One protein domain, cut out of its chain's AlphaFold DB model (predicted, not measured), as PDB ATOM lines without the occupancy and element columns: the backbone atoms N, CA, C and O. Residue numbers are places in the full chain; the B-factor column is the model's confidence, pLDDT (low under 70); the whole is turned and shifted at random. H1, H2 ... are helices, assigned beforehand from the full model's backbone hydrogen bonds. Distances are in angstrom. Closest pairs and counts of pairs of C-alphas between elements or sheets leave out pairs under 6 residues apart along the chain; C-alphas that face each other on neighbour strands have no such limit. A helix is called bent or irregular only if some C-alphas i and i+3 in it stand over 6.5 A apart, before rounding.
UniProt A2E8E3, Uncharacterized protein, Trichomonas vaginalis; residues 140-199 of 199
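This is residues 140 to 199 of the 199 residues of an uncharacterized protein of Trichomonas vaginalis (UniProt A2E8E3). The model is an open, flat U of helices: arm H1a makes one side, arm H1b the base and H2 the shorter other side, and the tail of residues 192 to 199 sticks out beyond H2. The 60 printed residues hold two named helices, H1 then H2, and the class is all helix. The whole is extended, with a radius of gyration of the C-alphas of 16.9 A and spans of 49 by 29 by 12 A.

H1, residues 140 to 176, was assigned as one helix by its hydrogen bonds but is bent, with C-alphas 154 and 157 9.1 A apart. Arm H1a, residues 140 to 154, begins at C-alpha 140 (-16.636, -44.928, -15.552) and is 20.5 A long. Arm H1b, residues 157 to 176, is 29.0 A long and irregular: C-alphas 169 and 172 are 6.8 A apart, with a kink of 37 degrees near residue 170. H2, residues 181 to 191, ends at C-alpha 191 (-4.592, -27.683, -18.552).

H1a and H1b are close but not clearly touching, the closest C-alphas being those of Phe 152 and Leu 160, 7.0 A, and only just about perpendicular at 72 degrees. H1b and H2 are close but not clearly touching, the closest C-alphas being those of Leu 175 and Asn 181, 5.8 A; they run opposite ways at a steep tilt of 69 degrees, only just short of perpendicular. H1a and H2 are apart. Every O i to N i+4 pair is within hydrogen-bond range in H1a and H2, and 14 of 16 in H1b.

The C-alphas farthest apart, those of Leu 153 and Glu 199, are 50.7 A apart. The printed part has no cut, and the link from H1 to H2 is tight. The pLDDT is under 70 at residues 140 to 141, 155 and 191 to 199.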
ATOM      1  N   LYS A 140     -17.320 -45.769 -14.540       63.75
ATOM      2  CA  LYS A 140     -16.636 -44.928 -15.552       63.75
ATOM      3  C   LYS A 140     -16.607 -45.583 -16.932       63.75
ATOM      4  O   LYS A 140     -16.844 -44.914 -17.930       63.75
ATOM      5  N   LYS A 141     -16.349 -46.893 -16.996       64.44
ATOM      6  CA  LYS A 141     -16.369 -47.650 -18.258       64.44
ATOM      7  C   LYS A 141     -17.785 -47.739 -18.810       64.44
ATOM      8  O   LYS A 141     -17.972 -47.518 -19.998       64.44
ATOM      9  N   ILE A 142     -18.770 -47.989 -17.944       74.81
ATOM     10  CA  ILE A 142     -20.187 -47.972 -18.314       74.81
ATOM     11  C   ILE A 142     -20.601 -46.575 -18.780       74.81
ATOM     12  O   ILE A 142     -21.266 -46.482 -19.794       74.81
ATOM     13  N   ALA A 143     -20.170 -45.495 -18.128       75.94
ATOM     14  CA  ALA A 143     -20.483 -44.124 -18.531       75.94
ATOM     15  C   ALA A 143     -19.826 -43.740 -19.864       75.94
ATOM     16  O   ALA A 143     -20.468 -43.099 -20.686       75.94
ATOM     17  N   ILE A 144     -18.584 -44.167 -20.116       77.69
ATOM     18  CA  ILE A 144     -17.922 -43.975 -21.417       77.69
ATOM     19  C   ILE A 144     -18.630 -44.799 -22.497       77.69
ATOM     20  O   ILE A 144     -18.913 -44.273 -23.564       77.69
ATOM     21  N   MET A 145     -18.956 -46.065 -22.224       75.50
ATOM     22  CA  MET A 145     -19.664 -46.939 -23.168       75.50
ATOM     23  C   MET A 145     -21.096 -46.460 -23.425       75.50
ATOM     24  O   MET A 145     -21.536 -46.479 -24.564       75.50
ATOM     25  N   ALA A 146     -21.802 -45.983 -22.401       78.00
ATOM     26  CA  ALA A 146     -23.138 -45.406 -22.506       78.00
ATOM     27  C   ALA A 146     -23.099 -44.049 -23.213       78.00
ATOM     28  O   ALA A 146     -23.943 -43.783 -24.056       78.00
ATOM     29  N   GLY A 147     -22.094 -43.216 -22.932       78.62
ATOM     30  CA  GLY A 147     -21.856 -41.965 -23.646       78.62
ATOM     31  C   GLY A 147     -21.554 -42.209 -25.122       78.62
ATOM     32  O   GLY A 147     -22.170 -41.583 -25.975       78.62
ATOM     33  N   LEU A 148     -20.685 -43.176 -25.432       77.44
ATOM     34  CA  LEU A 148     -20.436 -43.635 -26.798       77.44
ATOM     35  C   LEU A 148     -21.711 -44.189 -27.428       77.44
ATOM     36  O   LEU A 148     -22.010 -43.834 -28.555       77.44
ATOM     37  N   PHE A 149     -22.485 -45.010 -26.718       77.44
ATOM     38  CA  PHE A 149     -23.736 -45.577 -27.219       77.44
ATOM     39  C   PHE A 149     -24.769 -44.493 -27.544       77.44
ATOM     40  O   PHE A 149     -25.314 -44.497 -28.640       77.44
ATOM     41  N   VAL A 150     -24.995 -43.530 -26.646       78.19
ATOM     42  CA  VAL A 150     -25.890 -42.383 -26.875       78.19
ATOM     43  C   VAL A 150     -25.374 -41.517 -28.024       78.19
ATOM     44  O   VAL A 150     -26.154 -41.106 -28.877       78.19
ATOM     45  N   LEU A 151     -24.061 -41.292 -28.103       76.50
ATOM     46  CA  LEU A 151     -23.432 -40.575 -29.211       76.50
ATOM     47  C   LEU A 151     -23.632 -41.313 -30.544       76.50
ATOM     48  O   LEU A 151     -24.004 -40.690 -31.530       76.50
ATOM     49  N   PHE A 152     -23.454 -42.636 -30.567       75.88
ATOM     50  CA  PHE A 152     -23.715 -43.490 -31.726       75.88
ATOM     51  C   PHE A 152     -25.201 -43.539 -32.092       75.88
ATOM     52  O   PHE A 152     -25.520 -43.663 -33.270       75.88
ATOM     53  N   LEU A 153     -26.100 -43.425 -31.115       74.06
ATOM     54  CA  LEU A 153     -27.546 -43.425 -31.324       74.06
ATOM     55  C   LEU A 153     -28.035 -42.089 -31.903       74.06
ATOM     56  O   LEU A 153     -28.885 -42.092 -32.785       74.06
ATOM     57  N   LEU A 154     -27.471 -40.963 -31.454       71.50
ATOM     58  CA  LEU A 154     -27.835 -39.618 -31.916       71.50
ATOM     59  C   LEU A 154     -27.143 -39.226 -33.227       71.50
ATOM     60  O   LEU A 154     -27.786 -38.706 -34.133       71.50
ATOM     61  N   ALA A 155     -25.833 -39.455 -33.331       67.56
ATOM     62  CA  ALA A 155     -25.054 -39.090 -34.512       67.56
ATOM     63  C   ALA A 155     -25.084 -40.186 -35.587       67.56
ATOM     64  O   ALA A 155     -24.767 -39.934 -36.745       67.56
ATOM     65  N   GLY A 156     -25.436 -41.422 -35.236       72.38
ATOM     66  CA  GLY A 156     -25.163 -42.568 -36.094       72.38
ATOM     67  C   GLY A 156     -23.664 -42.889 -36.150       72.38
ATOM     68  O   GLY A 156     -22.787 -42.058 -35.895       72.38
ATOM     69  N   THR A 157     -23.340 -44.123 -36.527       78.12
ATOM     70  CA  THR A 157     -21.946 -44.547 -36.740       78.12
ATOM     71  C   THR A 157     -21.282 -43.765 -37.870       78.12
ATOM     72  O   THR A 157     -20.081 -43.518 -37.816       78.12
ATOM     73  N   PHE A 158     -22.052 -43.333 -38.868       84.88
ATOM     74  CA  PHE A 158     -21.540 -42.581 -40.007       84.88
ATOM     75  C   PHE A 158     -20.964 -41.217 -39.604       84.88
ATOM     76  O   PHE A 158     -19.773 -40.986 -39.814       84.88
ATOM     77  N   TRP A 159     -21.764 -40.332 -38.992       84.81
ATOM     78  CA  TRP A 159     -21.321 -38.966 -38.691       84.81
ATOM     79  C   TRP A 159     -20.196 -38.934 -37.665       84.81
ATOM     80  O   TRP A 159     -19.274 -38.131 -37.797       84.81
ATOM     81  N   LEU A 160     -20.217 -39.838 -36.682       83.81
ATOM     82  CA  LEU A 160     -19.127 -39.927 -35.718       83.81
ATOM     83  C   LEU A 160     -17.802 -40.304 -36.400       83.81
ATOM     84  O   LEU A 160     -16.795 -39.634 -36.187       83.81
ATOM     85  N   ASN A 161     -17.801 -41.330 -37.260       85.94
ATOM     86  CA  ASN A 161     -16.603 -41.715 -38.011       85.94
ATOM     87  C   ASN A 161     -16.154 -40.608 -38.975       85.94
ATOM     88  O   ASN A 161     -14.961 -40.323 -39.061       85.94
ATOM     89  N   PHE A 162     -17.100 -39.952 -39.652       89.44
ATOM     90  CA  PHE A 162     -16.826 -38.821 -40.536       89.44
ATOM     91  C   PHE A 162     -16.102 -37.687 -39.800       89.44
ATOM     92  O   PHE A 162     -15.067 -37.205 -40.267       89.44
ATOM     93  N   VAL A 163     -16.608 -37.291 -38.628       89.56
ATOM     94  CA  VAL A 163     -16.007 -36.236 -37.803       89.56
ATOM     95  C   VAL A 163     -14.634 -36.660 -37.288       89.56
ATOM     96  O   VAL A 163     -13.688 -35.886 -37.399       89.56
ATOM     97  N   ILE A 164     -14.490 -37.886 -36.773       88.69
ATOM     98  CA  ILE A 164     -13.212 -38.379 -36.236       88.69
ATOM     99  C   ILE A 164     -12.130 -38.406 -37.317       88.69
ATOM    100  O   ILE A 164     -11.021 -37.939 -37.069       88.69
ATOM    101  N   VAL A 165     -12.431 -38.917 -38.515       90.69
ATOM    102  CA  VAL A 165     -11.441 -38.994 -39.601       90.69
ATOM    103  C   VAL A 165     -11.062 -37.599 -40.100       90.69
ATOM    104  O   VAL A 165      -9.875 -37.318 -40.261       90.69
ATOM    105  N   ASN A 166     -12.031 -36.697 -40.290       93.19
ATOM    106  CA  ASN A 166     -11.731 -35.323 -40.698       93.19
ATOM    107  C   ASN A 166     -10.924 -34.570 -39.631       93.19
ATOM    108  O   ASN A 166      -9.963 -33.880 -39.971       93.19
ATOM    109  N   LEU A 167     -11.245 -34.749 -38.345       91.00
ATOM    110  CA  LEU A 167     -10.429 -34.218 -37.254       91.00
ATOM    111  C   LEU A 167      -9.019 -34.807 -37.287       91.00
ATOM    112  O   LEU A 167      -8.062 -34.050 -37.229       91.00
ATOM    113  N   ALA A 168      -8.860 -36.121 -37.441       89.19
ATOM    114  CA  ALA A 168      -7.539 -36.748 -37.502       89.19
ATOM    115  C   ALA A 168      -6.674 -36.224 -38.665       89.19
ATOM    116  O   ALA A 168      -5.457 -36.130 -38.517       89.19
ATOM    117  N   LEU A 169      -7.289 -35.854 -39.794       90.12
ATOM    118  CA  LEU A 169      -6.591 -35.282 -40.949       90.12
ATOM    119  C   LEU A 169      -6.234 -33.802 -40.767       90.12
ATOM    120  O   LEU A 169      -5.129 -33.396 -41.115       90.12
ATOM    121  N   ILE A 170      -7.158 -32.994 -40.243       91.31
ATOM    122  CA  ILE A 170      -7.005 -31.532 -40.161       91.31
ATOM    123  C   ILE A 170      -6.225 -31.118 -38.908       91.31
ATOM    124  O   ILE A 170      -5.405 -30.198 -38.946       91.31
ATOM    125  N   LEU A 171      -6.489 -31.779 -37.781       88.25
ATOM    126  CA  LEU A 171      -6.034 -31.354 -36.462       88.25
ATOM    127  C   LEU A 171      -4.503 -31.267 -36.341       88.25
ATOM    128  O   LEU A 171      -4.039 -30.258 -35.810       88.25
ATOM    129  N   PRO A 172      -3.692 -32.224 -36.841       85.06
ATOM    130  CA  PRO A 172      -2.236 -32.120 -36.746       85.06
ATOM    131  C   PRO A 172      -1.686 -30.862 -37.427       85.06
ATOM    132  O   PRO A 172      -0.833 -30.186 -36.857       85.06
ATOM    133  N   GLY A 173      -2.206 -30.514 -38.606       85.75
ATOM    134  CA  GLY A 173      -1.796 -29.318 -39.339       85.75
ATOM    135  C   GLY A 173      -2.222 -28.033 -38.638       85.75
ATOM    136  O   GLY A 173      -1.401 -27.137 -38.451       85.75
ATOM    137  N   VAL A 174      -3.474 -27.964 -38.175       87.81
ATOM    138  CA  VAL A 174      -4.010 -26.788 -37.462       87.81
ATOM    139  C   VAL A 174      -3.288 -26.534 -36.143       87.81
ATOM    140  O   VAL A 174      -2.977 -25.387 -35.837       87.81
ATOM    141  N   LEU A 175      -2.984 -27.575 -35.366       85.44
ATOM    142  CA  LEU A 175      -2.295 -27.411 -34.084       85.44
ATOM    143  C   LEU A 175      -0.838 -26.966 -34.246       85.44
ATOM    144  O   LEU A 175      -0.319 -26.269 -33.379       85.44
ATOM    145  N   LEU A 176      -0.185 -27.367 -35.338       83.31
ATOM    146  CA  LEU A 176       1.226 -27.068 -35.587       83.31
ATOM    147  C   LEU A 176       1.442 -25.814 -36.439       83.31
ATOM    148  O   LEU A 176       2.589 -25.403 -36.615       83.31
ATOM    149  N   LEU A 177       0.372 -25.181 -36.927       84.81
ATOM    150  CA  LEU A 177       0.435 -23.903 -37.632       84.81
ATOM    151  C   LEU A 177       1.084 -22.835 -36.729       84.81
ATOM    152  O   LEU A 177       0.633 -22.640 -35.598       84.81
ATOM    153  N   PRO A 178       2.093 -22.086 -37.211       80.25
ATOM    154  CA  PRO A 178       2.840 -21.127 -36.388       80.25
ATOM    155  C   PRO A 178       1.961 -20.020 -35.790       80.25
ATOM    156  O   PRO A 178       2.261 -19.513 -34.714       80.25
ATOM    157  N   GLN A 179       0.848 -19.681 -36.444       84.62
ATOM    158  CA  GLN A 179      -0.127 -18.702 -35.952       84.62
ATOM    159  C   GLN A 179      -0.970 -19.232 -34.779       84.62
ATOM    160  O   GLN A 179      -1.411 -18.459 -33.934       84.62
ATOM    161  N   VAL A 180      -1.200 -20.546 -34.722       84.00
ATOM    162  CA  VAL A 180      -2.102 -21.197 -33.756       84.00
ATOM    163  C   VAL A 180      -1.320 -21.790 -32.584       84.00
ATOM    164  O   VAL A 180      -1.777 -21.737 -31.441       84.00
ATOM    165  N   ASN A 181      -0.109 -22.288 -32.841       85.56
ATOM    166  CA  ASN A 181       0.727 -22.966 -31.855       85.56
ATOM    167  C   ASN A 181       0.943 -22.171 -30.544       85.56
ATOM    168  O   ASN A 181       0.813 -22.771 -29.478       85.56
ATOM    169  N   PRO A 182       1.166 -20.837 -30.541       84.94
ATOM    170  CA  PRO A 182       1.297 -20.076 -29.295       84.94
ATOM    171  C   PRO A 182       0.057 -20.158 -28.392       84.94
ATOM    172  O   PRO A 182       0.179 -20.184 -27.168       84.94
ATOM    173  N   TYR A 183      -1.142 -20.217 -28.977       85.81
ATOM    174  CA  TYR A 183      -2.392 -20.353 -28.227       85.81
ATOM    175  C   TYR A 183      -2.587 -21.780 -27.710       85.81
ATOM    176  O   TYR A 183      -3.054 -21.967 -26.587       85.81
ATOM    177  N   VAL A 184      -2.176 -22.780 -28.495       82.19
ATOM    178  CA  VAL A 184      -2.202 -24.194 -28.093       82.19
ATOM    179  C   VAL A 184      -1.250 -24.442 -26.926       82.19
ATOM    180  O   VAL A 184      -1.637 -25.100 -25.963       82.19
ATOM    181  N   LEU A 185      -0.037 -23.880 -26.968       81.06
ATOM    182  CA  LEU A 185       0.929 -23.973 -25.871       81.06
ATOM    183  C   LEU A 185       0.385 -23.316 -24.597       81.06
ATOM    184  O   LEU A 185       0.352 -23.967 -23.557       81.06
ATOM    185  N   LYS A 186      -0.174 -22.103 -24.693       81.62
ATOM    186  CA  LYS A 186      -0.842 -21.442 -23.554       81.62
ATOM    187  C   LYS A 186      -1.972 -22.288 -22.957       81.62
ATOM    188  O   LYS A 186      -2.087 -22.390 -21.739       81.62
ATOM    189  N   ALA A 187      -2.805 -22.904 -23.797       78.44
ATOM    190  CA  ALA A 187      -3.888 -23.774 -23.341       78.44
ATOM    191  C   ALA A 187      -3.360 -25.067 -22.697       78.44
ATOM    192  O   ALA A 187      -3.866 -25.498 -21.663       78.44
ATOM    193  N   LYS A 188      -2.315 -25.671 -23.272       75.12
ATOM    194  CA  LYS A 188      -1.641 -26.847 -22.715       75.12
ATOM    195  C   LYS A 188      -1.067 -26.549 -21.329       75.12
ATOM    196  O   LYS A 188      -1.274 -27.353 -20.423       75.12
ATOM    197  N   ASP A 189      -0.408 -25.408 -21.163       72.25
ATOM    198  CA  ASP A 189       0.188 -24.999 -19.888       72.25
ATOM    199  C   ASP A 189      -0.883 -24.719 -18.820       72.25
ATOM    200  O   ASP A 189      -0.677 -25.011 -17.643       72.25
ATOM    201  N   ALA A 190      -2.066 -24.241 -19.227       70.81
ATOM    202  CA  ALA A 190      -3.214 -24.056 -18.339       70.81
ATOM    203  C   ALA A 190      -3.883 -25.381 -17.913       70.81
ATOM    204  O   ALA A 190      -4.344 -25.502 -16.779       70.81
ATOM    205  N   ILE A 191      -3.944 -26.379 -18.805       61.19
ATOM    206  CA  ILE A 191      -4.592 -27.683 -18.552       61.19
ATOM    207  C   ILE A 191      -3.649 -28.653 -17.823       61.19
ATOM    208  O   ILE A 191      -4.089 -29.495 -17.041       61.19
ATOM    209  N   CYS A 192      -2.347 -28.560 -18.081       48.59
ATOM    210  CA  CYS A 192      -1.309 -29.382 -17.469       48.59
ATOM    211  C   CYS A 192      -0.187 -28.481 -16.935       48.59
ATOM    212  O   CYS A 192       0.873 -28.409 -17.561       48.59
ATOM    213  N   PRO A 193      -0.374 -27.834 -15.768       48.41
ATOM    214  CA  PRO A 193       0.653 -27.021 -15.116       48.41
ATOM    215  C   PRO A 193       1.744 -27.915 -14.497       48.41
ATOM    216  O   PRO A 193       1.955 -27.943 -13.285       48.41
ATOM    217  N   CYS A 194       2.435 -28.710 -15.315       44.16
ATOM    218  CA  CYS A 194       3.475 -29.627 -14.872       44.16
ATOM    219  C   CYS A 194       4.793 -29.348 -15.604       44.16
ATOM    220  O   CYS A 194       4.930 -29.656 -16.786       44.16
ATOM    221  N   LYS A 195       5.768 -28.876 -14.805       44.00
ATOM    222  CA  LYS A 195       7.195 -28.595 -15.080       44.00
ATOM    223  C   LYS A 195       7.590 -27.165 -15.487       44.00
ATOM    224  O   LYS A 195       8.422 -26.987 -16.361       44.00
ATOM    225  N   ALA A 196       7.108 -26.163 -14.751       39.19
ATOM    226  CA  ALA A 196       7.802 -24.868 -14.618       39.19
ATOM    227  C   ALA A 196       8.541 -24.717 -13.264       39.19
ATOM    228  O   ALA A 196       8.901 -23.617 -12.867       39.19
ATOM    229  N   LYS A 197       8.740 -25.814 -12.518       36.28
ATOM    230  CA  LYS A 197       9.497 -25.837 -11.253       36.28
ATOM    231  C   LYS A 197      10.404 -27.065 -11.204       36.28
ATOM    232  O   LYS A 197      10.000 -28.101 -10.682       36.28
ATOM    233  N   ALA A 198      11.567 -26.961 -11.828       35.84
ATOM    234  CA  ALA A 198      12.753 -27.771 -11.557       35.84
ATOM    235  C   ALA A 198      13.961 -27.070 -12.205       35.84
ATOM    236  O   ALA A 198      14.583 -27.615 -13.111       35.84
ATOM    237  N   GLU A 199      14.208 -25.832 -11.779       33.97
ATOM    238  CA  GLU A 199      15.550 -25.241 -11.721       33.97
ATOM    239  C   GLU A 199      15.848 -24.975 -10.245       33.97
ATOM    240  O   GLU A 199      14.892 -24.576  -9.532       33.97
TER     241      GLU A 199